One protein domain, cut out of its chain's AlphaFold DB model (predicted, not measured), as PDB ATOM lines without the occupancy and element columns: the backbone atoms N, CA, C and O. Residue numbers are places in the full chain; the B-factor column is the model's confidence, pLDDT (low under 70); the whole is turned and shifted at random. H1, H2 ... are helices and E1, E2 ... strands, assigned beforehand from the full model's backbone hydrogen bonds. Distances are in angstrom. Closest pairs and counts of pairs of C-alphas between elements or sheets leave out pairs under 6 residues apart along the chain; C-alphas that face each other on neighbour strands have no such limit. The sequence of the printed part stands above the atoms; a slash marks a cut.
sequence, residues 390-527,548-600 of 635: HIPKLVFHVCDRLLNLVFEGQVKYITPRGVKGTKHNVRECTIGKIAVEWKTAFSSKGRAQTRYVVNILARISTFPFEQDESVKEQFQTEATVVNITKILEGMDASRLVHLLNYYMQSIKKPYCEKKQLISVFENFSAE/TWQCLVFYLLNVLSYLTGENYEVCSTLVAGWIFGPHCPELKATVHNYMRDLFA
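What this domain is: This is residues 390 to 527 and 548 to 600 of the 635 residues of an uncharacterized protein of Halicephalobus sp. NKZ332 (UniProt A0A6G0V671). This is a rounded bundle of helices, part aligned and part crossed, with H8 running through the middle and H1, H3 and H9 packed round it; H6 completes the bundle, packing on H1, H3 and H9. H10 packs across H8 and H9 with H7 outside it, H4 and H5 cover the side away from H7, and a small strand hairpin, E1 and E2, packs beside H1, with residues 417 to 423 of its long loop sticking out. The 191 printed residues include ten named helices and two named strands, in the order H1, E1, E2, H2 to H10; the sheet, E1 - E2, is antiparallel, and the class is mostly helix. The whole is compact, with a radius of gyration of the C-alphas of 16.3 A and spans of 41 by 40 by 35 A.

Where its parts are: Start at C-alpha 411 at (-35.881, -20.729, 28.252), where E1, residues 411 to 414, begins; E2 is residues 433 to 436, and each strand is 10.0 A long. Just before E1 is H1, residues 393 to 406, 20.3 A long. After E2 come the short H2, residues 438 to 441, and the longest helix, H3, residues 444 to 462, which runs 27.0 A from C-alpha 444 at (-33.241, -36.792, 36.136). Read on through H4, residues 469 to 477, H5, residues 484 to 488, H6, residues 493 to 506 and 19.9 A long, and H7, residues 514 to 526 and 18.7 A long. Beyond the cut find H8, residues 548 to 564, 24.5 A, then H9, residues 568 to 580, 17.4 A, and H10, residues 585 to 600, 22.8 A, ending at C-alpha 600 at (-17.760, -22.490, 31.828).

How they stand to each other: Look first at the hairpin of E1 and E2, antiparallel at 150 degrees, where N 412 and O 435 are within hydrogen-bond range at 2.8 A, as are N 433 and O 414 at 2.9 A. The closest C-alphas of E1 and H1 are those of Val 411 and Asn 404, 6.2 A apart. H1 touches H8 at a shallow tilt of 13 degrees, the same way, closest at Leu 403 and Leu 563, 6.6 A. H1 also touches H6, opposite ways at a shallow tilt of 27 degrees, with C-alphas 398 and 496 at 5.9 A. With residues 394 to 398 alone, H1 touches H5, C-alphas 394 and 484 being 6.8 A apart. H3 is the hub, touching H1, H2, H6, H8 and H9; H2 only just touches it, with 3 pairs of C-alphas within 8 A, and only at the corner. H3 touches H9 at a steep tilt of 43 degrees, closest at C-alphas 461 and 574, 5.3 A. H4 touches H6, closest at C-alphas 471 and 495, 6.7 A. H8 and H9 form a helical hairpin, a shallow tilt of 21 degrees, opposite ways, with C-alphas 560 and 571 at 6.9 A. H10 touches H9 at a steep tilt of 51 degrees, closest at C-alphas 572 and 592, 5.0 A. H7 touches H10, closest at C-alphas 518 and 587, 6.4 A, and is apart from H9. Every O i to N i+4 pair is within hydrogen-bond range in H1, H3, H4, H5, H6, H9 and H10, against 7 of 9 in H7 and 12 of 13 in H8; H2 is too short for such a pair.

The domain as a whole: The two C-alphas farthest apart are those of Lys 420 and Glu 466, at 46.0 A. Residues 528 to 547 are not printed, and C-alphas 527 and 548 stand 20.9 A apart across that cut. The link from E1 to E2, 18 residues, is long. In this model the mean pLDDT of the printed part is 82.8; values under 70 include residues 415 to 424 and 523 to 527, and the mean of H7 is 69.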
ATOM      1  N   HIS A 390     -30.423 -12.020  10.939       87.12
ATOM      2  CA  HIS A 390     -29.143 -12.719  10.769       87.12
ATOM      3  C   HIS A 390     -29.239 -14.228  11.033       87.12
ATOM      4  O   HIS A 390     -28.395 -14.986  10.561       87.12
ATOM      5  N   ILE A 391     -30.246 -14.665  11.797       91.50
ATOM      6  CA  ILE A 391     -30.456 -16.071  12.155       91.50
ATOM      7  C   ILE A 391     -31.682 -16.590  11.399       91.50
ATOM      8  O   ILE A 391     -32.763 -16.026  11.578       91.50
ATOM      9  N   PRO A 392     -31.548 -17.659  10.592       94.56
ATOM     10  CA  PRO A 392     -32.672 -18.319   9.932       94.56
ATOM     11  C   PRO A 392     -33.772 -18.694  10.926       94.56
ATOM     12  O   PRO A 392     -33.493 -19.270  11.982       94.56
ATOM     13  N   LYS A 393     -35.030 -18.418  10.575       95.25
ATOM     14  CA  LYS A 393     -36.189 -18.692  11.434       95.25
ATOM     15  C   LYS A 393     -36.304 -20.186  11.758       95.25
ATOM     16  O   LYS A 393     -36.579 -20.539  12.904       95.25
ATOM     17  N   LEU A 394     -36.033 -21.054  10.776       95.56
ATOM     18  CA  LEU A 394     -35.997 -22.508  10.966       95.56
ATOM     19  C   LEU A 394     -34.961 -22.909  12.025       95.56
ATOM     20  O   LEU A 394     -35.314 -23.553  13.010       95.56
ATOM     21  N   VAL A 395     -33.708 -22.474  11.857       95.62
ATOM     22  CA  VAL A 395     -32.613 -22.777  12.795       95.62
ATOM     23  C   VAL A 395     -32.947 -22.286  14.196       95.62
ATOM     24  O   VAL A 395     -32.778 -23.028  15.161       95.62
ATOM     25  N   PHE A 396     -33.468 -21.061  14.319       95.38
ATOM     26  CA  PHE A 396     -33.873 -20.525  15.613       95.38
ATOM     27  C   PHE A 396     -34.895 -21.431  16.308       95.38
ATOM     28  O   PHE A 396     -34.653 -21.842  17.441       95.38
ATOM     29  N   HIS A 397     -36.004 -21.771  15.644       96.00
ATOM     30  CA  HIS A 397     -37.065 -22.557  16.277       96.00
ATOM     31  C   HIS A 397     -36.658 -24.002  16.561       96.00
ATOM     32  O   HIS A 397     -37.096 -24.559  17.566       96.00
ATOM     33  N   VAL A 398     -35.797 -24.606  15.739       96.75
ATOM     34  CA  VAL A 398     -35.228 -25.928  16.038       96.75
ATOM     35  C   VAL A 398     -34.387 -25.873  17.316       96.75
ATOM     36  O   VAL A 398     -34.612 -26.654  18.241       96.75
ATOM     37  N   CYS A 399     -33.474 -24.905  17.410       95.81
ATOM     38  CA  CYS A 399     -32.640 -24.686  18.590       95.81
ATOM     39  C   CYS A 399     -33.461 -24.369  19.850       95.81
ATOM     40  O   CYS A 399     -33.214 -24.953  20.902       95.81
ATOM     41  N   ASP A 400     -34.450 -23.479  19.747       95.00
ATOM     42  CA  ASP A 400     -35.354 -23.124  20.847       95.00
ATOM     43  C   ASP A 400     -36.099 -24.359  21.367       95.00
ATOM     44  O   ASP A 400     -36.157 -24.607  22.570       95.00
ATOM     45  N   ARG A 401     -36.604 -25.216  20.475       95.06
ATOM     46  CA  ARG A 401     -37.291 -26.447  20.883       95.06
ATOM     47  C   ARG A 401     -36.362 -27.456  21.543       95.06
ATOM     48  O   ARG A 401     -36.751 -28.027  22.559       95.06
ATOM     49  N   LEU A 402     -35.142 -27.627  21.038       95.19
ATOM     50  CA  LEU A 402     -34.133 -28.467  21.690       95.19
ATOM     51  C   LEU A 402     -33.801 -27.963  23.100       95.19
ATOM     52  O   LEU A 402     -33.774 -28.757  24.040       95.19
ATOM     53  N   LEU A 403     -33.625 -26.650  23.275       94.12
ATOM     54  CA  LEU A 403     -33.402 -26.056  24.595       94.12
ATOM     55  C   LEU A 403     -34.601 -26.307  25.514       94.12
ATOM     56  O   LEU A 403     -34.424 -26.743  26.645       94.12
ATOM     57  N   ASN A 404     -35.829 -26.115  25.034       93.00
ATOM     58  CA  ASN A 404     -37.023 -26.349  25.844       93.00
ATOM     59  C   ASN A 404     -37.221 -27.827  26.235       93.00
ATOM     60  O   ASN A 404     -37.799 -28.088  27.291       93.00
ATOM     61  N   LEU A 405     -36.723 -28.788  25.443       91.50
ATOM     62  CA  LEU A 405     -36.711 -30.211  25.815       91.50
ATOM     63  C   LEU A 405     -35.743 -30.498  26.974       91.50
ATOM     64  O   LEU A 405     -36.074 -31.292  27.854       91.50
ATOM     65  N   VAL A 406     -34.579 -29.841  26.994       90.06
ATOM     66  CA  VAL A 406     -33.560 -29.999  28.050       90.06
ATOM     67  C   VAL A 406     -33.923 -29.221  29.318       90.06
ATOM     68  O   VAL A 406     -33.797 -29.746  30.421       90.06
ATOM     69  N   PHE A 407     -34.401 -27.985  29.166       89.88
ATOM     70  CA  PHE A 407     -34.665 -27.048  30.262       89.88
ATOM     71  C   PHE A 407     -36.145 -26.964  30.662       89.88
ATOM     72  O   PHE A 407     -36.560 -26.012  31.319       89.88
ATOM     73  N   GLU A 408     -36.955 -27.947  30.264       86.19
ATOM     74  CA  GLU A 408     -38.357 -28.104  30.681       86.19
ATOM     75  C   GLU A 408     -39.232 -26.851  30.447       86.19
ATOM     76  O   GLU A 408     -40.078 -26.497  31.266       86.19
ATOM     77  N   GLY A 409     -39.033 -26.155  29.323       81.62
ATOM     78  CA  GLY A 409     -39.800 -24.950  28.974       81.62
ATOM     79  C   GLY A 409     -39.303 -23.644  29.613       81.62
ATOM     80  O   GLY A 409     -39.908 -22.591  29.412       81.62
ATOM     81  N   GLN A 410     -38.221 -23.679  30.399       83.25
ATOM     82  CA  GLN A 410     -37.703 -22.519  31.135       83.25
ATOM     83  C   GLN A 410     -36.583 -21.787  30.380       83.25
ATOM     84  O   GLN A 410     -35.518 -21.510  30.933       83.25
ATOM     85  N   VAL A 411     -36.825 -21.459  29.110       88.56
ATOM     86  CA  VAL A 411     -35.881 -20.729  28.252       88.56
ATOM     87  C   VAL A 411     -36.387 -19.306  28.019       88.56
ATOM     88  O   VAL A 411     -37.552 -19.085  27.687       88.56
ATOM     89  N   LYS A 412     -35.516 -18.310  28.201       88.00
ATOM     90  CA  LYS A 412     -35.799 -16.896  27.927       88.00
ATOM     91  C   LYS A 412     -34.694 -16.296  27.068       88.00
ATOM     92  O   LYS A 412     -33.524 -16.616  27.236       88.00
ATOM     93  N   TYR A 413     -35.071 -15.368  26.199       86.94
ATOM     94  CA  TYR A 413     -34.139 -14.605  25.376       86.94
ATOM     95  C   TYR A 413     -34.157 -13.146  25.827       86.94
ATOM     96  O   TYR A 413     -35.203 -12.493  25.808       86.94
ATOM     97  N   ILE A 414     -33.013 -12.646  26.288       80.88
ATOM     98  CA  ILE A 414     -32.844 -11.293  26.815       80.88
ATOM     99  C   ILE A 414     -32.166 -10.451  25.738       80.88
ATOM    100  O   ILE A 414     -30.959 -10.532  25.526       80.88
ATOM    101  N   THR A 415     -32.951  -9.631  25.046       67.81
ATOM    102  CA  THR A 415     -32.430  -8.613  24.128       67.81
ATOM    103  C   THR A 415     -32.052  -7.352  24.913       67.81
ATOM    104  O   THR A 415     -32.897  -6.874  25.683       67.81
ATOM    105  N   PRO A 416     -30.855  -6.765  24.720       56.28
ATOM    106  CA  PRO A 416     -30.485  -5.505  25.360       56.28
ATOM    107  C   PRO A 416     -31.512  -4.413  25.021       56.28
ATOM    108  O   PRO A 416     -31.706  -4.054  23.859       56.28
ATOM    109  N   ARG A 417     -32.222  -3.888  26.027       42.34
ATOM    110  CA  ARG A 417     -33.130  -2.752  25.825       42.34
ATOM    111  C   ARG A 417     -32.287  -1.491  25.661       42.34
ATOM    112  O   ARG A 417     -31.628  -1.081  26.606       42.34
ATOM    113  N   GLY A 418     -32.378  -0.835  24.506       43.09
ATOM    114  CA  GLY A 418     -32.095   0.600  24.431       43.09
ATOM    115  C   GLY A 418     -30.891   1.056  23.620       43.09
ATOM    116  O   GLY A 418     -30.635   2.255  23.631       43.09
ATOM    117  N   VAL A 419     -30.204   0.205  22.855       39.69
ATOM    118  CA  VAL A 419     -29.108   0.719  22.020       39.69
ATOM    119  C   VAL A 419     -29.598   1.174  20.649       39.69
ATOM    120  O   VAL A 419     -29.403   0.537  19.617       39.69
ATOM    121  N   LYS A 420     -30.281   2.324  20.644       35.94
ATOM    122  CA  LYS A 420     -30.422   3.137  19.434       35.94
ATOM    123  C   LYS A 420     -29.026   3.653  19.070       35.94
ATOM    124  O   LYS A 420     -28.588   4.654  19.621       35.94
ATOM    125  N   GLY A 421     -28.340   2.955  18.165       42.34
ATOM    126  CA  GLY A 421     -27.143   3.475  17.495       42.34
ATOM    127  C   GLY A 421     -25.814   2.746  17.720       42.34
ATOM    128  O   GLY A 421     -24.802   3.278  17.279       42.34
ATOM    129  N   THR A 422     -25.752   1.561  18.340       45.19
ATOM    130  CA  THR A 422     -24.482   0.804  18.394       45.19
ATOM    131  C   THR A 422     -24.361  -0.254  17.310       45.19
ATOM    132  O   THR A 422     -25.346  -0.822  16.837       45.19
ATOM    133  N   LYS A 423     -23.102  -0.525  16.955       56.97
ATOM    134  CA  LYS A 423     -22.650  -1.631  16.108       56.97
ATOM    135  C   LYS A 423     -23.319  -2.954  16.534       56.97
ATOM    136  O   LYS A 423     -23.499  -3.205  17.723       56.97
ATOM    137  N   HIS A 424     -23.694  -3.781  15.556       66.31
ATOM    138  CA  HIS A 424     -24.249  -5.121  15.775       66.31
ATOM    139  C   HIS A 424     -23.275  -5.986  16.596       66.31
ATOM    140  O   HIS A 424     -22.108  -6.102  16.228       66.31
ATOM    141  N   ASN A 425     -23.759  -6.616  17.669       71.00
ATOM    142  CA  ASN A 425     -22.993  -7.582  18.456       71.00
ATOM    143  C   ASN A 425     -23.272  -9.004  17.945       71.00
ATOM    144  O   ASN A 425     -24.401  -9.480  18.035       71.00
ATOM    145  N   VAL A 426     -22.242  -9.694  17.448       66.19
ATOM    146  CA  VAL A 426     -22.359 -11.048  16.872       66.19
ATOM    147  C   VAL A 426     -22.827 -12.086  17.900       66.19
ATOM    148  O   VAL A 426     -23.575 -13.001  17.558       66.19
ATOM    149  N   ARG A 427     -22.410 -11.950  19.167       67.12
ATOM    150  CA  ARG A 427     -22.749 -12.889  20.258       67.12
ATOM    151  C   ARG A 427     -24.160 -12.685  20.785       67.12
ATOM    152  O   ARG A 427     -24.847 -13.639  21.139       67.12
ATOM    153  N   GLU A 428     -24.583 -11.430  20.805       68.38
ATOM    154  CA  GLU A 428     -25.930 -10.999  21.163       68.38
ATOM    155  C   GLU A 428     -26.686 -10.597  19.905       68.38
ATOM    156  O   GLU A 428     -27.323  -9.543  19.856       68.38
ATOM    157  N   CYS A 429     -26.580 -11.442  18.874       74.25
ATOM    158  CA  CYS A 429     -27.307 -11.309  17.621       74.25
ATOM    159  C   CYS A 429     -28.789 -10.967  17.884       74.25
ATOM    160  O   CYS A 429     -29.272 -11.108  18.999       74.25
ATOM    161  N   THR A 430     -29.575 -10.578  16.882       69.50
ATOM    162  CA  THR A 430     -30.950 -10.054  17.059       69.50
ATOM    163  C   THR A 430     -31.918 -10.889  17.912       69.50
ATOM    164  O   THR A 430     -32.946 -10.371  18.339       69.50
ATOM    165  N   ILE A 431     -31.592 -12.150  18.189       80.62
ATOM    166  CA  ILE A 431     -32.271 -13.034  19.139       80.62
ATOM    167  C   ILE A 431     -32.040 -12.647  20.623       80.62
ATOM    168  O   ILE A 431     -32.947 -12.816  21.435       80.62
ATOM    169  N   GLY A 432     -30.872 -12.111  20.989       80.44
ATOM    170  CA  GLY A 432     -30.469 -11.768  22.358       80.44
ATOM    171  C   GLY A 432     -29.733 -12.890  23.105       80.44
ATOM    172  O   GLY A 432     -29.444 -13.952  22.553       80.44
ATOM    173  N   LYS A 433     -29.426 -12.648  24.386       83.19
ATOM    174  CA  LYS A 433     -28.737 -13.595  25.275       83.19
ATOM    175  C   LYS A 433     -29.696 -14.669  25.789       83.19
ATOM    176  O   LYS A 433     -30.801 -14.358  26.228       83.19
ATOM    177  N   ILE A 434     -29.263 -15.926  25.760       87.38
ATOM    178  CA  ILE A 434     -30.036 -17.064  26.269       87.38
ATOM    179  C   ILE A 434     -29.946 -17.080  27.799       87.38
ATOM    180  O   ILE A 434     -28.857 -17.001  28.364       87.38
ATOM    181  N   ALA A 435     -31.089 -17.184  28.466       84.75
ATOM    182  CA  ALA A 435     -31.203 -17.358  29.906       84.75
ATOM    183  C   ALA A 435     -32.048 -18.601  30.196       84.75
ATOM    184  O   ALA A 435     -33.187 -18.707  29.740       84.75
ATOM    185  N   VAL A 436     -31.485 -19.529  30.965       84.31
ATOM    186  CA  VAL A 436     -32.096 -20.819  31.318       84.31
ATOM    187  C   VAL A 436     -31.932 -21.096  32.806       84.31
ATOM    188  O   VAL A 436     -31.043 -20.548  33.456       84.31
ATOM    189  N   GLU A 437     -32.769 -21.971  33.357       82.56
ATOM    190  CA  GLU A 437     -32.624 -22.450  34.731       82.56
ATOM    191  C   GLU A 437     -31.855 -23.778  34.760       82.56
ATOM    192  O   GLU A 437     -32.426 -24.848  34.598       82.56
ATOM    193  N   TRP A 438     -30.544 -23.735  35.010       80.56
ATOM    194  CA  TRP A 438     -29.686 -24.934  34.979       80.56
ATOM    195  C   TRP A 438     -30.133 -26.083  35.892       80.56
ATOM    196  O   TRP A 438     -29.820 -27.241  35.623       80.56
ATOM    197  N   LYS A 439     -30.897 -25.795  36.950       78.56
ATOM    198  CA  LYS A 439     -31.446 -26.828  37.838       78.56
ATOM    199  C   LYS A 439     -32.310 -27.843  37.085       78.56
ATOM    200  O   LYS A 439     -32.275 -29.018  37.442       78.56
ATOM    201  N   THR A 440     -33.045 -27.418  36.053       82.50
ATOM    202  CA  THR A 440     -33.889 -28.321  35.256       82.50
ATOM    203  C   THR A 440     -33.051 -29.234  34.372       82.50
ATOM    204  O   THR A 440     -33.291 -30.435  34.357       82.50
ATOM    205  N   ALA A 441     -31.979 -28.731  33.753       79.75
ATOM    206  CA  ALA A 441     -31.036 -29.573  33.010       79.75
ATOM    207  C   ALA A 441     -30.349 -30.626  33.901       79.75
ATOM    208  O   ALA A 441     -30.056 -31.733  33.451       79.75
ATOM    209  N   PHE A 442     -30.132 -30.323  35.186       81.31
ATOM    210  CA  PHE A 442     -29.581 -31.277  36.151       81.31
ATOM    211  C   PHE A 442     -30.623 -32.192  36.807       81.31
ATOM    212  O   PHE A 442     -30.227 -33.047  37.609       81.31
ATOM    213  N   SER A 443     -31.910 -32.069  36.464       83.88
ATOM    214  CA  SER A 443     -32.951 -33.017  36.873       83.88
ATOM    215  C   SER A 443     -32.713 -34.393  36.233       83.88
ATOM    216  O   SER A 443     -31.955 -34.529  35.269       83.88
ATOM    217  N   SER A 444     -33.339 -35.455  36.751       82.31
ATOM    218  CA  SER A 444     -33.241 -36.792  36.136       82.31
ATOM    219  C   SER A 444     -33.719 -36.784  34.679       82.31
ATOM    220  O   SER A 444     -33.087 -37.390  33.812       82.31
ATOM    221  N   LYS A 445     -34.795 -36.038  34.407       86.50
ATOM    222  CA  LYS A 445     -35.362 -35.836  33.075       86.50
ATOM    223  C   LYS A 445     -34.445 -34.987  32.195       86.50
ATOM    224  O   LYS A 445     -34.139 -35.416  31.086       86.50
ATOM    225  N   GLY A 446     -33.964 -33.846  32.690       85.31
ATOM    226  CA  GLY A 446     -33.038 -32.967  31.975       85.31
ATOM    227  C   GLY A 446     -31.755 -33.692  31.570       85.31
ATOM    228  O   GLY A 446     -31.414 -33.714  30.392       85.31
ATOM    229  N   ARG A 447     -31.120 -34.426  32.496       85.06
ATOM    230  CA  ARG A 447     -29.915 -35.229  32.206       85.06
ATOM    231  C   ARG A 447     -30.163 -36.306  31.157       85.06
ATOM    232  O   ARG A 447     -29.297 -36.550  30.319       85.06
ATOM    233  N   ALA A 448     -31.321 -36.967  31.208       89.12
ATOM    234  CA  ALA A 448     -31.698 -37.960  30.207       89.12
ATOM    235  C   ALA A 448     -31.859 -37.317  28.821       89.12
ATOM    236  O   ALA A 448     -31.333 -37.853  27.848       89.12
ATOM    237  N   GLN A 449     -32.507 -36.150  28.741       90.12
ATOM    238  CA  GLN A 449     -32.665 -35.395  27.493       90.12
ATOM    239  C   GLN A 449     -31.327 -34.873  26.960       90.12
ATOM    240  O   GLN A 449     -31.026 -35.083  25.790       90.12
ATOM    241  N   THR A 450     -30.477 -34.288  27.808       89.00
ATOM    242  CA  THR A 450     -29.108 -33.879  27.450       89.00
ATOM    243  C   THR A 450     -28.317 -35.051  26.880       89.00
ATOM    244  O   THR A 450     -27.760 -34.948  25.791       89.00
ATOM    245  N   ARG A 451     -28.307 -36.202  27.567       90.38
ATOM    246  CA  ARG A 451     -27.609 -37.404  27.086       90.38
ATOM    247  C   ARG A 451     -28.174 -37.890  25.752       90.38
ATOM    248  O   ARG A 451     -27.408 -38.269  24.874       90.38
ATOM    249  N   TYR A 452     -29.496 -37.871  25.598       92.75
ATOM    250  CA  TYR A 452     -30.155 -38.269  24.360       92.75
ATOM    251  C   TYR A 452     -29.747 -37.364  23.189       92.75
ATOM    252  O   TYR A 452     -29.285 -37.870  22.168       92.75
ATOM    253  N   VAL A 453     -29.807 -36.040  23.364       92.69
ATOM    254  CA  VAL A 453     -29.373 -35.055  22.360       92.69
ATOM    255  C   VAL A 453     -27.894 -35.237  22.005       92.69
ATOM    256  O   VAL A 453     -27.560 -35.309  20.824       92.69
ATOM    257  N   VAL A 454     -27.011 -35.374  23.002       92.12
ATOM    258  CA  VAL A 454     -25.568 -35.590  22.786       92.12
ATOM    259  C   VAL A 454     -25.304 -36.861  21.983       92.12
ATOM    260  O   VAL A 454     -24.510 -36.826  21.046       92.12
ATOM    261  N   ASN A 455     -25.991 -37.965  22.290       92.50
ATOM    262  CA  ASN A 455     -25.824 -39.222  21.561       92.50
ATOM    263  C   ASN A 455     -26.234 -39.097  20.087       92.50
ATOM    264  O   ASN A 455     -25.559 -39.643  19.215       92.50
ATOM    265  N   ILE A 456     -27.312 -38.361  19.794       92.19
ATOM    266  CA  ILE A 456     -27.766 -38.123  18.416       92.19
ATOM    267  C   ILE A 456     -26.754 -37.246  17.670       92.19
ATOM    268  O   ILE A 456     -26.348 -37.589  16.562       92.19
ATOM    269  N   LEU A 457     -26.283 -36.159  18.292       91.62
ATOM    270  CA  LEU A 457     -25.247 -35.295  17.714       91.62
ATOM    271  C   LEU A 457     -23.947 -36.072  17.445       91.62
ATOM    272  O   LEU A 457     -23.347 -35.917  16.383       91.62
ATOM    273  N   ALA A 458     -23.538 -36.947  18.369       90.50
ATOM    274  CA  ALA A 458     -22.361 -37.799  18.215       90.50
ATOM    275  C   ALA A 458     -22.522 -38.768  17.036       90.50
ATOM    276  O   ALA A 458     -21.604 -38.915  16.221       90.50
ATOM    277  N   ARG A 459     -23.708 -39.371  16.898       90.88
ATOM    278  CA  ARG A 459     -24.037 -40.261  15.782       90.88
ATOM    279  C   ARG A 459     -23.961 -39.536  14.442       90.88
ATOM    280  O   ARG A 459     -23.249 -40.014  13.569       90.88
ATOM    281  N   ILE A 460     -24.574 -38.357  14.313       88.62
ATOM    282  CA  ILE A 460     -24.496 -37.539  13.086       88.62
ATOM    283  C   ILE A 460     -23.056 -37.113  12.789       88.62
ATOM    284  O   ILE A 460     -22.630 -37.141  11.639       88.62
ATOM    285  N   SER A 461     -22.274 -36.754  13.813       85.50
ATOM    286  CA  SER A 461     -20.868 -36.380  13.611       85.50
ATOM    287  C   SER A 461     -20.005 -37.542  13.101       85.50
ATOM    288  O   SER A 461     -19.047 -37.313  12.369       85.50
ATOM    289  N   THR A 462     -20.359 -38.782  13.460       86.38
ATOM    290  CA  THR A 462     -19.636 -40.002  13.061       86.38
ATOM    291  C   THR A 462     -20.131 -40.539  11.717       86.38
ATOM    292  O   THR A 462     -19.334 -40.969  10.885       86.38
ATOM    293  N   PHE A 463     -21.442 -40.481  11.488       84.50
ATOM    294  CA  PHE A 463     -22.129 -40.966  10.296       84.50
ATOM    295  C   PHE A 463     -22.909 -39.818   9.630       84.50
ATOM    296  O   PHE A 463     -24.137 -39.813   9.641       84.50
ATOM    297  N   PRO A 464     -22.223 -38.836   9.017       71.12
ATOM    298  CA  PRO A 464     -22.865 -37.644   8.443       71.12
ATOM    299  C   PRO A 464     -23.787 -37.939   7.249       71.12
ATOM    300  O   PRO A 464     -24.550 -37.066   6.832       71.12
ATOM    301  N   PHE A 465     -23.704 -39.155   6.700       71.19
ATOM    302  CA  PHE A 465     -24.548 -39.662   5.616       71.19
ATOM    303  C   PHE A 465     -25.766 -40.452   6.114       71.19
ATOM    304  O   PHE A 465     -26.576 -40.871   5.295       71.19
ATOM    305  N   GLU A 466     -25.896 -40.693   7.422       70.94
ATOM    306  CA  GLU A 466     -27.100 -41.309   7.975       70.94
ATOM    307  C   GLU A 466     -28.240 -40.283   7.926       70.94
ATOM    308  O   GLU A 466     -28.195 -39.249   8.596       70.94
ATOM    309  N   GLN A 467     -29.221 -40.541   7.058       70.69
ATOM    310  CA  GLN A 467     -30.294 -39.610   6.725       70.69
ATOM    311  C   GLN A 467     -31.662 -40.203   7.096       70.69
ATOM    312  O   GLN A 467     -32.011 -41.311   6.696       70.69
ATOM    313  N   ASP A 468     -32.455 -39.432   7.839       82.19
ATOM    314  CA  ASP A 468     -33.906 -39.582   7.922       82.19
ATOM    315  C   ASP A 468     -34.562 -38.853   6.732       82.19
ATOM    316  O   ASP A 468     -34.999 -37.700   6.831       82.19
ATOM    317  N   GLU A 469     -34.608 -39.538   5.585       85.44
ATOM    318  CA  GLU A 469     -35.197 -39.009   4.344       85.44
ATOM    319  C   GLU A 469     -36.651 -38.553   4.530       85.44
ATOM    320  O   GLU A 469     -37.083 -37.600   3.888       85.44
ATOM    321  N   SER A 470     -37.390 -39.156   5.470       89.25
ATOM    322  CA  SER A 470     -38.782 -38.776   5.735       89.25
ATOM    323  C   SER A 470     -38.899 -37.349   6.278       89.25
ATOM    324  O   SER A 470     -39.791 -36.597   5.890       89.25
ATOM    325  N   VAL A 471     -37.972 -36.941   7.155       90.50
ATOM    326  CA  VAL A 471     -37.925 -35.577   7.699       90.50
ATOM    327  C   VAL A 471     -37.509 -34.591   6.616       90.50
ATOM    328  O   VAL A 471     -38.083 -33.505   6.523       90.50
ATOM    329  N   LYS A 472     -36.529 -34.965   5.790       89.88
ATOM    330  CA  LYS A 472     -36.047 -34.135   4.685       89.88
ATOM    331  C   LYS A 472     -37.159 -33.864   3.671       89.88
ATOM    332  O   LYS A 472     -37.448 -32.700   3.392       89.88
ATOM    333  N   GLU A 473     -37.827 -34.914   3.197       89.50
ATOM    334  CA  GLU A 473     -38.923 -34.823   2.229       89.50
ATOM    335  C   GLU A 473     -40.089 -34.000   2.786       89.50
ATOM    336  O   GLU A 473     -40.559 -33.077   2.120       89.50
ATOM    337  N   GLN A 474     -40.491 -34.242   4.040       89.94
ATOM    338  CA  GLN A 474     -41.549 -33.468   4.694       89.94
ATOM    339  C   GLN A 474     -41.227 -31.963   4.710       89.94
ATOM    340  O   GLN A 474     -42.079 -31.134   4.387       89.94
ATOM    341  N   PHE A 475     -40.000 -31.582   5.075       91.69
ATOM    342  CA  PHE A 475     -39.628 -30.167   5.185       91.69
ATOM    343  C   PHE A 475     -39.345 -29.485   3.844       91.69
ATOM    344  O   PHE A 475     -39.444 -28.261   3.759       91.69
ATOM    345  N   GLN A 476     -39.015 -30.247   2.803       88.81
ATOM    346  CA  GLN A 476     -38.853 -29.716   1.449       88.81
ATOM    347  C   GLN A 476     -40.192 -29.549   0.719       88.81
ATOM    348  O   GLN A 476     -40.303 -28.673  -0.137       88.81
ATOM    349  N   THR A 477     -41.208 -30.349   1.058       85.56
ATOM    350  CA  THR A 477     -42.508 -30.357   0.361       85.56
ATOM    351  C   THR A 477     -43.606 -29.584   1.095       85.56
ATOM    352  O   THR A 477     -44.359 -28.845   0.464       85.56
ATOM    353  N   GLU A 478     -43.702 -29.710   2.421       86.81
ATOM    354  CA  GLU A 478     -44.832 -29.180   3.202       86.81
ATOM    355  C   GLU A 478     -44.468 -27.957   4.060       86.81
ATOM    356  O   GLU A 478     -45.340 -27.165   4.448       86.81
ATOM    357  N   ALA A 479     -43.182 -27.794   4.392       91.56
ATOM    358  CA  ALA A 479     -42.736 -26.756   5.314       91.56
ATOM    359  C   ALA A 479     -42.322 -25.463   4.602       91.56
ATOM    360  O   ALA A 479     -41.407 -25.404   3.781       91.56
ATOM    361  N   THR A 480     -42.948 -24.373   5.028       94.12
ATOM    362  CA  THR A 480     -42.635 -23.008   4.614       94.12
ATOM    363  C   THR A 480     -42.158 -22.190   5.807       94.12
ATOM    364  O   THR A 480     -42.527 -22.448   6.954       94.12
ATOM    365  N   VAL A 481     -41.415 -21.114   5.564       94.25
ATOM    366  CA  VAL A 481     -40.997 -20.160   6.609       94.25
ATOM    367  C   VAL A 481     -42.180 -19.536   7.376       94.25
ATOM    368  O   VAL A 481     -41.996 -18.973   8.458       94.25
ATOM    369  N   VAL A 482     -43.408 -19.651   6.853       93.50
ATOM    370  CA  VAL A 482     -44.642 -19.169   7.489       93.50
ATOM    371  C   VAL A 482     -45.194 -20.179   8.504       93.50
ATOM    372  O   VAL A 482     -45.513 -19.782   9.622       93.50
ATOM    373  N   ASN A 483     -45.272 -21.471   8.156       92.62
ATOM    374  CA  ASN A 483     -45.917 -22.512   8.977       92.62
ATOM    375  C   ASN A 483     -44.949 -23.386   9.799       92.62
ATOM    376  O   ASN A 483     -45.416 -24.222  10.576       92.62
ATOM    377  N   ILE A 484     -43.629 -23.195   9.681       93.56
ATOM    378  CA  ILE A 484     -42.622 -24.020  10.373       93.56
ATOM    379  C   ILE A 484     -42.837 -24.166  11.876       93.56
ATOM    380  O   ILE A 484     -42.619 -25.246  12.410       93.56
ATOM    381  N   THR A 485     -43.289 -23.123  12.572       91.62
ATOM    382  CA  THR A 485     -43.524 -23.194  14.022       91.62
ATOM    383  C   THR A 485     -44.537 -24.279  14.369       91.62
ATOM    384  O   THR A 485     -44.281 -25.074  15.267       91.62
ATOM    385  N   LYS A 486     -45.622 -24.364  13.594       91.31
ATOM    386  CA  LYS A 486     -46.680 -25.362  13.753       91.31
ATOM    387  C   LYS A 486     -46.211 -26.771  13.391       91.31
ATOM    388  O   LYS A 486     -46.609 -27.721  14.044       91.31
ATOM    389  N   ILE A 487     -45.375 -26.924  12.363       91.50
ATOM    390  CA  ILE A 487     -44.852 -28.247  11.968       91.50
ATOM    391  C   ILE A 487     -43.878 -28.786  13.024       91.50
ATOM    392  O   ILE A 487     -43.872 -29.976  13.318       91.50
ATOM    393  N   LEU A 488     -43.084 -27.904  13.637       93.31
ATOM    394  CA  LEU A 488     -42.148 -28.278  14.696       93.31
ATOM    395  C   LEU A 488     -42.865 -28.666  16.006       93.31
ATOM    396  O   LEU A 488     -42.270 -29.312  16.876       93.31
ATOM    397  N   GLU A 489     -44.119 -28.251  16.229       88.62
ATOM    398  CA  GLU A 489     -44.940 -28.684  17.374       88.62
ATOM    399  C   GLU A 489     -45.080 -30.213  17.390       88.62
ATOM    400  O   GLU A 489     -45.524 -30.829  16.432       88.62
ATOM    401  N   GLY A 490     -44.653 -30.844  18.489       80.94
ATOM    402  CA  GLY A 490     -44.705 -32.304  18.638       80.94
ATOM    403  C   GLY A 490     -43.524 -33.102  18.068       80.94
ATOM    404  O   GLY A 490     -43.477 -34.307  18.296       80.94
ATOM    405  N   MET A 491     -42.549 -32.480  17.393       91.44
ATOM    406  CA  MET A 491     -41.319 -33.181  16.991       91.44
ATOM    407  C   MET A 491     -40.424 -33.510  18.195       91.44
ATOM    408  O   MET A 491     -40.297 -32.707  19.126       91.44
ATOM    409  N   ASP A 492     -39.790 -34.684  18.153       91.75
ATOM    410  CA  ASP A 492     -38.821 -35.136  19.152       91.75
ATOM    411  C   ASP A 492     -37.408 -34.579  18.897       91.75
ATOM    412  O   ASP A 492     -37.121 -33.965  17.866       91.75
ATOM    413  N   ALA A 493     -36.500 -34.791  19.855       92.31
ATOM    414  CA  ALA A 493     -35.124 -34.314  19.740       92.31
ATOM    415  C   ALA A 493     -34.376 -34.925  18.542       92.31
ATOM    416  O   ALA A 493     -33.544 -34.243  17.949       92.31
ATOM    417  N   SER A 494     -34.675 -36.174  18.165       92.38
ATOM    418  CA  SER A 494     -34.009 -36.841  17.044       92.38
ATOM    419  C   SER A 494     -34.306 -36.123  15.735       92.38
ATOM    420  O   SER A 494     -33.386 -35.657  15.061       92.38
ATOM    421  N   ARG A 495     -35.589 -35.954  15.404       93.38
ATOM    422  CA  ARG A 495     -36.012 -35.316  14.154       93.38
ATOM    423  C   ARG A 495     -35.571 -33.851  14.095       93.38
ATOM    424  O   ARG A 495     -35.170 -33.380  13.037       93.38
ATOM    425  N   LEU A 496     -35.576 -33.143  15.232       94.69
ATOM    426  CA  LEU A 496     -35.071 -31.765  15.335       94.69
ATOM    427  C   LEU A 496     -33.570 -31.662  15.023       94.69
ATOM    428  O   LEU A 496     -33.156 -30.773  14.279       94.69
ATOM    429  N   VAL A 497     -32.751 -32.565  15.564       93.06
ATOM    430  CA  VAL A 497     -31.300 -32.564  15.325       93.06
ATOM    431  C   VAL A 497     -30.971 -32.940  13.872       93.06
ATOM    432  O   VAL A 497     -30.124 -32.285  13.264       93.06
ATOM    433  N   HIS A 498     -31.676 -33.913  13.280       92.56
ATOM    434  CA  HIS A 498     -31.525 -34.237  11.852       92.56
ATOM    435  C   HIS A 498     -31.912 -33.050  10.965       92.56
ATOM    436  O   HIS A 498     -31.169 -32.697  10.056       92.56
ATOM    437  N   LEU A 499     -33.017 -32.366  11.272       93.81
ATOM    438  CA  LEU A 499     -33.448 -31.173  10.547       93.81
ATOM    439  C   LEU A 499     -32.431 -30.027  10.619       93.81
ATOM    440  O   LEU A 499     -32.175 -29.369   9.610       93.81
ATOM    441  N   LEU A 500     -31.819 -29.804  11.787       94.06
ATOM    442  CA  LEU A 500     -30.725 -28.841  11.922       94.06
ATOM    443  C   LEU A 500     -29.540 -29.229  11.030       94.06
ATOM    444  O   LEU A 500     -29.002 -28.375  10.324       94.06
ATOM    445  N   ASN A 501     -29.161 -30.508  11.029       91.62
ATOM    446  CA  ASN A 501     -28.086 -31.015  10.184       91.62
ATOM    447  C   ASN A 501     -28.396 -30.828   8.689       91.62
ATOM    448  O   ASN A 501     -27.558 -30.294   7.967       91.62
ATOM    449  N   TYR A 502     -29.609 -31.167   8.243       91.19
ATOM    450  CA  TYR A 502     -30.043 -30.953   6.859       91.19
ATOM    451  C   TYR A 502     -29.987 -29.494   6.452       91.19
ATOM    452  O   TYR A 502     -29.482 -29.170   5.380       91.19
ATOM    453  N   TYR A 503     -30.458 -28.596   7.319       93.00
ATOM    454  CA  TYR A 503     -30.372 -27.173   7.041       93.00
ATOM    455  C   TYR A 503     -28.916 -26.742   6.831       93.00
ATOM    456  O   TYR A 503     -28.597 -26.089   5.837       93.00
ATOM    457  N   MET A 504     -28.014 -27.158   7.722       90.44
ATOM    458  CA  MET A 504     -26.596 -26.806   7.622       90.44
ATOM    459  C   MET A 504     -25.907 -27.415   6.394       90.44
ATOM    460  O   MET A 504     -25.012 -26.783   5.841       90.44
ATOM    461  N   GLN A 505     -26.333 -28.595   5.941       87.56
ATOM    462  CA  GLN A 505     -25.853 -29.215   4.700       87.56
ATOM    463  C   GLN A 505     -26.419 -28.531   3.443       87.56
ATOM    464  O   GLN A 505     -25.737 -28.454   2.426       87.56
ATOM    465  N   SER A 506     -27.645 -28.005   3.512       88.25
ATOM    466  CA  SER A 506     -28.330 -27.400   2.362       88.25
ATOM    467  C   SER A 506     -27.817 -26.006   1.978       88.25
ATOM    468  O   SER A 506     -27.896 -25.613   0.813       88.25
ATOM    469  N   ILE A 507     -27.285 -25.242   2.937       88.69
ATOM    470  CA  ILE A 507     -26.809 -23.875   2.706       88.69
ATOM    471  C   ILE A 507     -25.379 -23.887   2.162       88.69
ATOM    472  O   ILE A 507     -24.489 -24.553   2.692       88.69
ATOM    473  N   LYS A 508     -25.121 -23.061   1.144       86.12
ATOM    474  CA  LYS A 508     -23.777 -22.874   0.592       86.12
ATOM    475  C   LYS A 508     -22.817 -22.341   1.662       86.12
ATOM    476  O   LYS A 508     -23.047 -21.274   2.243       86.12
ATOM    477  N   LYS A 509     -21.711 -23.059   1.864       81.12
ATOM    478  CA  LYS A 509     -20.643 -22.701   2.809       81.12
ATOM    479  C   LYS A 509     -19.993 -21.357   2.439       81.12
ATOM    480  O   LYS A 509     -19.862 -21.051   1.248       81.12
ATOM    481  N   PRO A 510     -19.592 -20.536   3.426       74.31
ATOM    482  CA  PRO A 510     -18.937 -19.260   3.159       74.31
ATOM    483  C   PRO A 510     -17.554 -19.466   2.525       74.31
ATOM    484  O   PRO A 510     -16.834 -20.401   2.869       74.31
ATOM    485  N   TYR A 511     -17.166 -18.571   1.612       70.00
ATOM    486  CA  TYR A 511     -15.797 -18.510   1.100       70.00
ATOM    487  C   TYR A 511     -14.975 -17.577   1.995       70.00
ATOM    488  O   TYR A 511     -15.215 -16.369   2.022       70.00
ATOM    489  N   CYS A 512     -14.033 -18.133   2.750       68.31
ATOM    490  CA  CYS A 512     -13.193 -17.388   3.688       68.31
ATOM    491  C   CYS A 512     -11.872 -18.123   3.940       68.31
ATOM    492  O   CYS A 512     -11.827 -19.355   3.956       68.31
ATOM    493  N   GLU A 513     -10.792 -17.367   4.149       70.56
ATOM    494  CA  GLU A 513      -9.473 -17.936   4.431       70.56
ATOM    495  C   GLU A 513      -9.408 -18.531   5.842       70.56
ATOM    496  O   GLU A 513      -9.827 -17.901   6.815       70.56
ATOM    497  N   LYS A 514      -8.798 -19.719   5.979       71.56
ATOM    498  CA  LYS A 514      -8.654 -20.435   7.264       71.56
ATOM    499  C   LYS A 514      -8.081 -19.556   8.388       71.56
ATOM    500  O   LYS A 514      -8.584 -19.591   9.504       71.56
ATOM    501  N   LYS A 515      -7.074 -18.727   8.089       72.88
ATOM    502  CA  LYS A 515      -6.423 -17.842   9.075       72.88
ATOM    503  C   LYS A 515      -7.344 -16.735   9.589       72.88
ATOM    504  O   LYS A 515      -7.366 -16.476  10.785       72.88
ATOM    505  N   GLN A 516      -8.130 -16.125   8.701       71.44
ATOM    506  CA  GLN A 516      -9.095 -15.079   9.063       71.44
ATOM    507  C   GLN A 516     -10.224 -15.611   9.953       71.44
ATOM    508  O   GLN A 516     -10.855 -14.858  10.679       71.44
ATOM    509  N   LEU A 517     -10.509 -16.908   9.875       68.12
ATOM    510  CA  LEU A 517     -11.538 -17.568  10.674       68.12
ATOM    511  C   LEU A 517     -11.044 -17.965  12.055       68.12
ATOM    512  O   LEU A 517     -11.758 -17.782  13.035       68.12
ATOM    513  N   ILE A 518      -9.833 -18.518  12.126       73.88
ATOM    514  CA  ILE A 518      -9.206 -18.888  13.395       73.88
ATOM    515  C   ILE A 518      -9.059 -17.636  14.268       73.88
ATOM    516  O   ILE A 518      -9.483 -17.654  15.424       73.88
ATOM    517  N   SER A 519      -8.623 -16.513  13.683       74.25
ATOM    518  CA  SER A 519      -8.528 -15.239  14.403       74.25
ATOM    519  C   SER A 519      -9.880 -14.727  14.919       74.25
ATOM    520  O   SER A 519      -9.931 -14.106  15.976       74.25
ATOM    521  N   VAL A 520     -10.999 -15.036  14.247       75.00
ATOM    522  CA  VAL A 520     -12.356 -14.705  14.733       75.00
ATOM    523  C   VAL A 520     -12.723 -15.491  15.995       75.00
ATOM    524  O   VAL A 520     -13.519 -15.014  16.790       75.00
ATOM    525  N   PHE A 521     -12.169 -16.673  16.248       73.75
ATOM    526  CA  PHE A 521     -12.418 -17.371  17.517       73.75
ATOM    527  C   PHE A 521     -11.398 -16.986  18.597       73.75
ATOM    528  O   PHE A 521     -11.754 -16.876  19.773       73.75
ATOM    529  N   GLU A 522     -10.150 -16.728  18.204       72.81
ATOM    530  CA  GLU A 522      -9.063 -16.341  19.111       72.81
ATOM    531  C   GLU A 522      -9.239 -14.921  19.666       72.81
ATOM    532  O   GLU A 522      -9.248 -14.745  20.886       72.81
ATOM    533  N   ASN A 523      -9.482 -13.921  18.809       67.06
ATOM    534  CA  ASN A 523      -9.647 -12.519  19.224       67.06
ATOM    535  C   ASN A 523     -10.814 -12.352  20.204       67.06
ATOM    536  O   ASN A 523     -10.706 -11.666  21.216       67.06
ATOM    537  N   PHE A 524     -11.917 -13.056  19.949       66.12
ATOM    538  CA  PHE A 524     -13.094 -13.013  20.810       66.12
ATOM    539  C   PHE A 524     -12.880 -13.738  22.147       66.12
ATOM    540  O   PHE A 524     -13.564 -13.432  23.121       66.12
ATOM    541  N   SER A 525     -11.961 -14.701  22.218       60.62
ATOM    542  CA  SER A 525     -11.572 -15.317  23.495       60.62
ATOM    543  C   SER A 525     -10.664 -14.385  24.315       60.62
ATOM    544  O   SER A 525     -10.700 -14.426  25.544       60.62
ATOM    545  N   ALA A 526      -9.893 -13.517  23.643       50.66
ATOM    546  CA  ALA A 526      -8.942 -12.583  24.247       50.66
ATOM    547  C   ALA A 526      -9.566 -11.264  24.753       50.66
ATOM    548  O   ALA A 526      -9.163 -10.785  25.812       50.66
ATOM    549  N   GLU A 527     -10.570 -10.696  24.068       53.72
ATOM    550  CA  GLU A 527     -11.252  -9.445  24.479       53.72
ATOM    551  C   GLU A 527     -11.816  -9.488  25.917       53.72
ATOM    552  O   GLU A 527     -11.947  -8.457  26.571       53.72
ATOM    553  N   THR A 548     -22.662 -12.437   7.684       77.50
ATOM    554  CA  THR A 548     -23.898 -12.999   8.268       77.50
ATOM    555  C   THR A 548     -23.741 -14.422   8.820       77.50
ATOM    556  O   THR A 548     -24.383 -14.788   9.801       77.50
ATOM    557  N   TRP A 549     -22.850 -15.221   8.231       82.25
ATOM    558  CA  TRP A 549     -22.560 -16.573   8.704       82.25
ATOM    559  C   TRP A 549     -21.897 -16.594  10.087       82.25
ATOM    560  O   TRP A 549     -22.160 -17.518  10.846       82.25
ATOM    561  N   GLN A 550     -21.121 -15.572  10.469       84.06
ATOM    562  CA  GLN A 550     -20.518 -15.481  11.804       84.06
ATOM    563  C   GLN A 550     -21.611 -15.478  12.875       84.06
ATOM    564  O   GLN A 550     -21.545 -16.245  13.830       84.06
ATOM    565  N   CYS A 551     -22.677 -14.700  12.663       85.75
ATOM    566  CA  CYS A 551     -23.822 -14.637  13.573       85.75
ATOM    567  C   CYS A 551     -24.474 -16.010  13.765       85.75
ATOM    568  O   CYS A 551     -24.756 -16.408  14.892       85.75
ATOM    569  N   LEU A 552     -24.684 -16.746  12.667       88.88
ATOM    570  CA  LEU A 552     -25.232 -18.103  12.702       88.88
ATOM    571  C   LEU A 552     -24.329 -19.050  13.500       88.88
ATOM    572  O   LEU A 552     -24.816 -19.799  14.342       88.88
ATOM    573  N   VAL A 553     -23.020 -18.996  13.267       87.44
ATOM    574  CA  VAL A 553     -22.054 -19.883  13.923       87.44
ATOM    575  C   VAL A 553     -21.971 -19.615  15.420       87.44
ATOM    576  O   VAL A 553     -22.104 -20.549  16.207       87.44
ATOM    577  N   PHE A 554     -21.825 -18.355  15.834       87.25
ATOM    578  CA  PHE A 554     -21.804 -18.008  17.256       87.25
ATOM    579  C   PHE A 554     -23.133 -18.322  17.946       87.25
ATOM    580  O   PHE A 554     -23.128 -18.799  19.079       87.25
ATOM    581  N   TYR A 555     -24.266 -18.133  17.261       90.69
ATOM    582  CA  TYR A 555     -25.568 -18.557  17.772       90.69
ATOM    583  C   TYR A 555     -25.621 -20.072  18.016       90.69
ATOM    584  O   TYR A 555     -25.997 -20.501  19.107       90.69
ATOM    585  N   LEU A 556     -25.203 -20.880  17.036       92.19
ATOM    586  CA  LEU A 556     -25.178 -22.339  17.156       92.19
ATOM    587  C   LEU A 556     -24.243 -22.803  18.271       92.19
ATOM    588  O   LEU A 556     -24.652 -23.624  19.083       92.19
ATOM    589  N   LEU A 557     -23.028 -22.257  18.355       90.06
ATOM    590  CA  LEU A 557     -22.076 -22.573  19.426       90.06
ATOM    591  C   LEU A 557     -22.655 -22.241  20.803       90.06
ATOM    592  O   LEU A 557     -22.576 -23.054  21.723       90.06
ATOM    593  N   ASN A 558     -23.313 -21.087  20.932       89.25
ATOM    594  CA  ASN A 558     -23.957 -20.697  22.178       89.25
ATOM    595  C   ASN A 558     -25.069 -21.678  22.565       89.25
ATOM    596  O   ASN A 558     -25.030 -22.226  23.664       89.25
ATOM    597  N   VAL A 559     -26.000 -21.988  21.657       92.25
ATOM    598  CA  VAL A 559     -27.065 -22.978  21.901       92.25
ATOM    599  C   VAL A 559     -26.483 -24.349  22.251       92.25
ATOM    600  O   VAL A 559     -26.892 -24.956  23.240       92.25
ATOM    601  N   LEU A 560     -25.522 -24.836  21.466       92.00
ATOM    602  CA  LEU A 560     -24.903 -26.141  21.671       92.00
ATOM    603  C   LEU A 560     -24.195 -26.221  23.025       92.00
ATOM    604  O   LEU A 560     -24.276 -27.264  23.664       92.00
ATOM    605  N   SER A 561     -23.602 -25.127  23.516       89.62
ATOM    606  CA  SER A 561     -22.976 -25.108  24.845       89.62
ATOM    607  C   SER A 561     -23.984 -25.435  25.955       89.62
ATOM    608  O   SER A 561     -23.664 -26.180  26.876       89.62
ATOM    609  N   TYR A 562     -25.233 -24.973  25.831       88.81
ATOM    610  CA  TYR A 562     -26.310 -25.322  26.760       88.81
ATOM    611  C   TYR A 562     -26.812 -26.759  26.573       88.81
ATOM    612  O   TYR A 562     -27.202 -27.401  27.547       88.81
ATOM    613  N   LEU A 563     -26.822 -27.270  25.338       89.88
ATOM    614  CA  LEU A 563     -27.372 -28.592  25.020       89.88
ATOM    615  C   LEU A 563     -26.425 -29.750  25.339       89.88
ATOM    616  O   LEU A 563     -26.906 -30.825  25.690       89.88
ATOM    617  N   THR A 564     -25.109 -29.569  25.196       85.06
ATOM    618  CA  THR A 564     -24.148 -30.685  25.275       85.06
ATOM    619  C   THR A 564     -23.403 -30.801  26.594       85.06
ATOM    620  O   THR A 564     -22.761 -31.828  26.843       85.06
ATOM    621  N   GLY A 565     -23.479 -29.779  27.447       77.88
ATOM    622  CA  GLY A 565     -22.682 -29.723  28.666       77.88
ATOM    623  C   GLY A 565     -21.190 -29.819  28.345       77.88
ATOM    624  O   GLY A 565     -20.722 -29.199  27.395       77.88
ATOM    625  N   GLU A 566     -20.473 -30.678  29.071       78.94
ATOM    626  CA  GLU A 566     -19.023 -30.885  28.936       78.94
ATOM    627  C   GLU A 566     -18.590 -31.660  27.671       78.94
ATOM    628  O   GLU A 566     -17.398 -31.814  27.412       78.94
ATOM    629  N   ASN A 567     -19.529 -32.143  26.847       83.25
ATOM    630  CA  ASN A 567     -19.235 -32.941  25.647       83.25
ATOM    631  C   ASN A 567     -18.838 -32.067  24.438       83.25
ATOM    632  O   ASN A 567     -19.439 -32.160  23.364       83.25
ATOM    633  N   TYR A 568     -17.828 -31.207  24.595       84.88
ATOM    634  CA  TYR A 568     -17.430 -30.226  23.572       84.88
ATOM    635  C   TYR A 568     -16.905 -30.859  22.282       84.88
ATOM    636  O   TYR A 568     -17.011 -30.253  21.220       84.88
ATOM    637  N   GLU A 569     -16.367 -32.076  22.361       86.62
ATOM    638  CA  GLU A 569     -15.743 -32.760  21.226       86.62
ATOM    639  C   GLU A 569     -16.734 -33.106  20.107       86.62
ATOM    640  O   GLU A 569     -16.419 -33.012  18.917       86.62
ATOM    641  N   VAL A 570     -17.965 -33.450  20.484       86.88
ATOM    642  CA  VAL A 570     -19.054 -33.691  19.531       86.88
ATOM    643  C   VAL A 570     -19.406 -32.388  18.811       86.88
ATOM    644  O   VAL A 570     -19.489 -32.353  17.583       86.88
ATOM    645  N   CYS A 571     -19.545 -31.295  19.563       85.62
ATOM    646  CA  CYS A 571     -19.877 -29.976  19.025       85.62
ATOM    647  C   CYS A 571     -18.790 -29.420  18.111       85.62
ATOM    648  O   CYS A 571     -19.101 -28.920  17.032       85.62
ATOM    649  N   SER A 572     -17.524 -29.512  18.524       87.69
ATOM    650  CA  SER A 572     -16.398 -29.010  17.739       87.69
ATOM    651  C   SER A 572     -16.288 -29.745  16.405       87.69
ATOM    652  O   SER A 572     -16.122 -29.101  15.371       87.69
ATOM    653  N   THR A 573     -16.473 -31.069  16.408       88.44
ATOM    654  CA  THR A 573     -16.478 -31.894  15.192       88.44
ATOM    655  C   THR A 573     -17.636 -31.523  14.267       88.44
ATOM    656  O   THR A 573     -17.426 -31.294  13.076       88.44
ATOM    657  N   LEU A 574     -18.850 -31.419  14.814       88.75
ATOM    658  CA  LEU A 574     -20.059 -31.143  14.044       88.75
ATOM    659  C   LEU A 574     -20.033 -29.743  13.416       88.75
ATOM    660  O   LEU A 574     -20.233 -29.600  12.212       88.75
ATOM    661  N   VAL A 575     -19.730 -28.713  14.210       87.38
ATOM    662  CA  VAL A 575     -19.699 -27.320  13.745       87.38
ATOM    663  C   VAL A 575     -18.560 -27.098  12.746       87.38
ATOM    664  O   VAL A 575     -18.775 -26.452  11.718       87.38
ATOM    665  N   ALA A 576     -17.377 -27.681  12.984       84.62
ATOM    666  CA  ALA A 576     -16.289 -27.645  12.006       84.62
ATOM    667  C   ALA A 576     -16.705 -28.310  10.680       84.62
ATOM    668  O   ALA A 576     -16.482 -27.737   9.612       84.62
ATOM    669  N   GLY A 577     -17.385 -29.460  10.749       84.44
ATOM    670  CA  GLY A 577     -17.920 -30.164   9.584       84.44
ATOM    671  C   GLY A 577     -18.956 -29.351   8.802       84.44
ATOM    672  O   GLY A 577     -18.846 -29.237   7.578       84.44
ATOM    673  N   TRP A 578     -19.920 -28.737   9.497       86.62
ATOM    674  CA  TRP A 578     -20.965 -27.909   8.888       86.62
ATOM    675  C   TRP A 578     -20.398 -26.719   8.121       86.62
ATOM    676  O   TRP A 578     -20.811 -26.461   6.992       86.62
ATOM    677  N   ILE A 579     -19.438 -26.004   8.701       78.31
ATOM    678  CA  ILE A 579     -18.986 -24.735   8.125       78.31
ATOM    679  C   ILE A 579     -17.819 -24.940   7.147       78.31
ATOM    680  O   ILE A 579     -17.791 -24.313   6.089       78.31
ATOM    681  N   PHE A 580     -16.872 -25.830   7.463       71.44
ATOM    682  CA  PHE A 580     -15.580 -25.931   6.763       71.44
ATOM    683  C   PHE A 580     -15.328 -27.297   6.121       71.44
ATOM    684  O   PHE A 580     -14.355 -27.467   5.387       71.44
ATOM    685  N   GLY A 581     -16.220 -28.261   6.352       70.88
ATOM    686  CA  GLY A 581     -16.049 -29.633   5.897       70.88
ATOM    687  C   GLY A 581     -15.148 -30.475   6.814       70.88
ATOM    688  O   GLY A 581     -14.602 -29.985   7.801       70.88
ATOM    689  N   PRO A 582     -14.993 -31.770   6.500       66.25
ATOM    690  CA  PRO A 582     -14.436 -32.767   7.421       66.25
ATOM    691  C   PRO A 582     -12.914 -32.683   7.667       66.25
ATOM    692  O   PRO A 582     -12.393 -33.431   8.489       66.25
ATOM    693  N   HIS A 583     -12.172 -31.791   6.994       64.25
ATOM    694  CA  HIS A 583     -10.701 -31.836   6.933       64.25
ATOM    695  C   HIS A 583      -9.998 -30.577   7.482       64.25
ATOM    696  O   HIS A 583      -9.144 -29.989   6.813       64.25
ATOM    697  N   CYS A 584     -10.333 -30.137   8.702       74.81
ATOM    698  CA  CYS A 584      -9.627 -29.020   9.352       74.81
ATOM    699  C   CYS A 584      -9.408 -29.240  10.868       74.81
ATOM    700  O   CYS A 584     -10.190 -28.743  11.680       74.81
ATOM    701  N   PRO A 585      -8.352 -29.977  11.270       81.12
ATOM    702  CA  PRO A 585      -8.098 -30.311  12.678       81.12
ATOM    703  C   PRO A 585      -7.722 -29.095  13.535       81.12
ATOM    704  O   PRO A 585      -8.165 -28.997  14.675       81.12
ATOM    705  N   GLU A 586      -6.964 -28.146  12.978       80.88
ATOM    706  CA  GLU A 586      -6.575 -26.898  13.654       80.88
ATOM    707  C   GLU A 586      -7.806 -26.124  14.127       80.88
ATOM    708  O   GLU A 586      -7.932 -25.776  15.298       80.88
ATOM    709  N   LEU A 587      -8.776 -25.946  13.233       78.56
ATOM    710  CA  LEU A 587      -9.991 -25.220  13.553       78.56
ATOM    711  C   LEU A 587     -10.894 -25.985  14.522       78.56
ATOM    712  O   LEU A 587     -11.508 -25.377  15.396       78.56
ATOM    713  N   LYS A 588     -10.962 -27.316  14.400       85.62
ATOM    714  CA  LYS A 588     -11.667 -28.152  15.376       85.62
ATOM    715  C   LYS A 588     -11.113 -27.916  16.787       85.62
ATOM    716  O   LYS A 588     -11.903 -27.757  17.715       85.62
ATOM    717  N   ALA A 589      -9.790 -27.831  16.942       86.25
ATOM    718  CA  ALA A 589      -9.159 -27.522  18.224       86.25
ATOM    719  C   ALA A 589      -9.517 -26.108  18.721       86.25
ATOM    720  O   ALA A 589      -9.880 -25.943  19.887       86.25
ATOM    721  N   THR A 590      -9.505 -25.100  17.843       86.00
ATOM    722  CA  THR A 590      -9.913 -23.728  18.194       86.00
ATOM    723  C   THR A 590     -11.370 -23.665  18.667       86.00
ATOM    724  O   THR A 590     -11.657 -23.091  19.717       86.00
ATOM    725  N   VAL A 591     -12.295 -24.303  17.940       87.06
ATOM    726  CA  VAL A 591     -13.721 -24.357  18.310       87.06
ATOM    727  C   VAL A 591     -13.921 -25.136  19.611       87.06
ATOM    728  O   VAL A 591     -14.729 -24.728  20.442       87.06
ATOM    729  N   HIS A 592     -13.177 -26.225  19.822       89.44
ATOM    730  CA  HIS A 592     -13.212 -26.987  21.072       89.44
ATOM    731  C   HIS A 592     -12.842 -26.100  22.272       89.44
ATOM    732  O   HIS A 592     -13.593 -26.043  23.246       89.44
ATOM    733  N   ASN A 593     -11.721 -25.373  22.191       86.88
ATOM    734  CA  ASN A 593     -11.277 -24.468  23.257       86.88
ATOM    735  C   ASN A 593     -12.306 -23.362  23.524       86.88
ATOM    736  O   ASN A 593     -12.677 -23.131  24.675       86.88
ATOM    737  N   TYR A 594     -12.835 -22.753  22.460       86.88
ATOM    738  CA  TYR A 594     -13.889 -21.747  22.567       86.88
ATOM    739  C   TYR A 594     -15.143 -22.290  23.271       86.88
ATOM    740  O   TYR A 594     -15.682 -21.645  24.168       86.88
ATOM    741  N   MET A 595     -15.595 -23.496  22.911       87.06
ATOM    742  CA  MET A 595     -16.773 -24.135  23.509       87.06
ATOM    743  C   MET A 595     -16.593 -24.429  24.998       87.06
ATOM    744  O   MET A 595     -17.512 -24.178  25.781       87.06
ATOM    745  N   ARG A 596     -15.412 -24.918  25.394       86.12
ATOM    746  CA  ARG A 596     -15.062 -25.146  26.801       86.12
ATOM    747  C   ARG A 596     -15.185 -23.856  27.611       86.12
ATOM    748  O   ARG A 596     -15.821 -23.839  28.666       86.12
ATOM    749  N   ASP A 597     -14.607 -22.772  27.104       84.12
ATOM    750  CA  ASP A 597     -14.583 -21.485  27.799       84.12
ATOM    751  C   ASP A 597     -15.982 -20.835  27.831       84.12
ATOM    752  O   ASP A 597     -16.379 -20.250  28.846       84.12
ATOM    753  N   LEU A 598     -16.764 -21.000  26.756       84.62
ATOM    754  CA  LEU A 598     -18.145 -20.529  26.644       84.62
ATOM    755  C   LEU A 598     -19.085 -21.246  27.620       84.62
ATOM    756  O   LEU A 598     -19.863 -20.589  28.313       84.62
ATOM    757  N   PHE A 599     -18.998 -22.574  27.731       83.12
ATOM    758  CA  PHE A 599     -19.797 -23.331  28.697       83.12
ATOM    759  C   PHE A 599     -19.478 -22.925  30.134       83.12
ATOM    760  O   PHE A 599     -20.387 -22.609  30.904       83.12
ATOM    761  N   ALA A 600     -18.188 -22.870  30.485       79.56
ATOM    762  CA  ALA A 600     -17.760 -22.490  31.828       79.56
ATOM    763  C   ALA A 600     -18.289 -21.098  32.214       79.56
ATOM    764  O   ALA A 600     -18.663 -20.861  33.363       79.56
TER     765      ALA A 600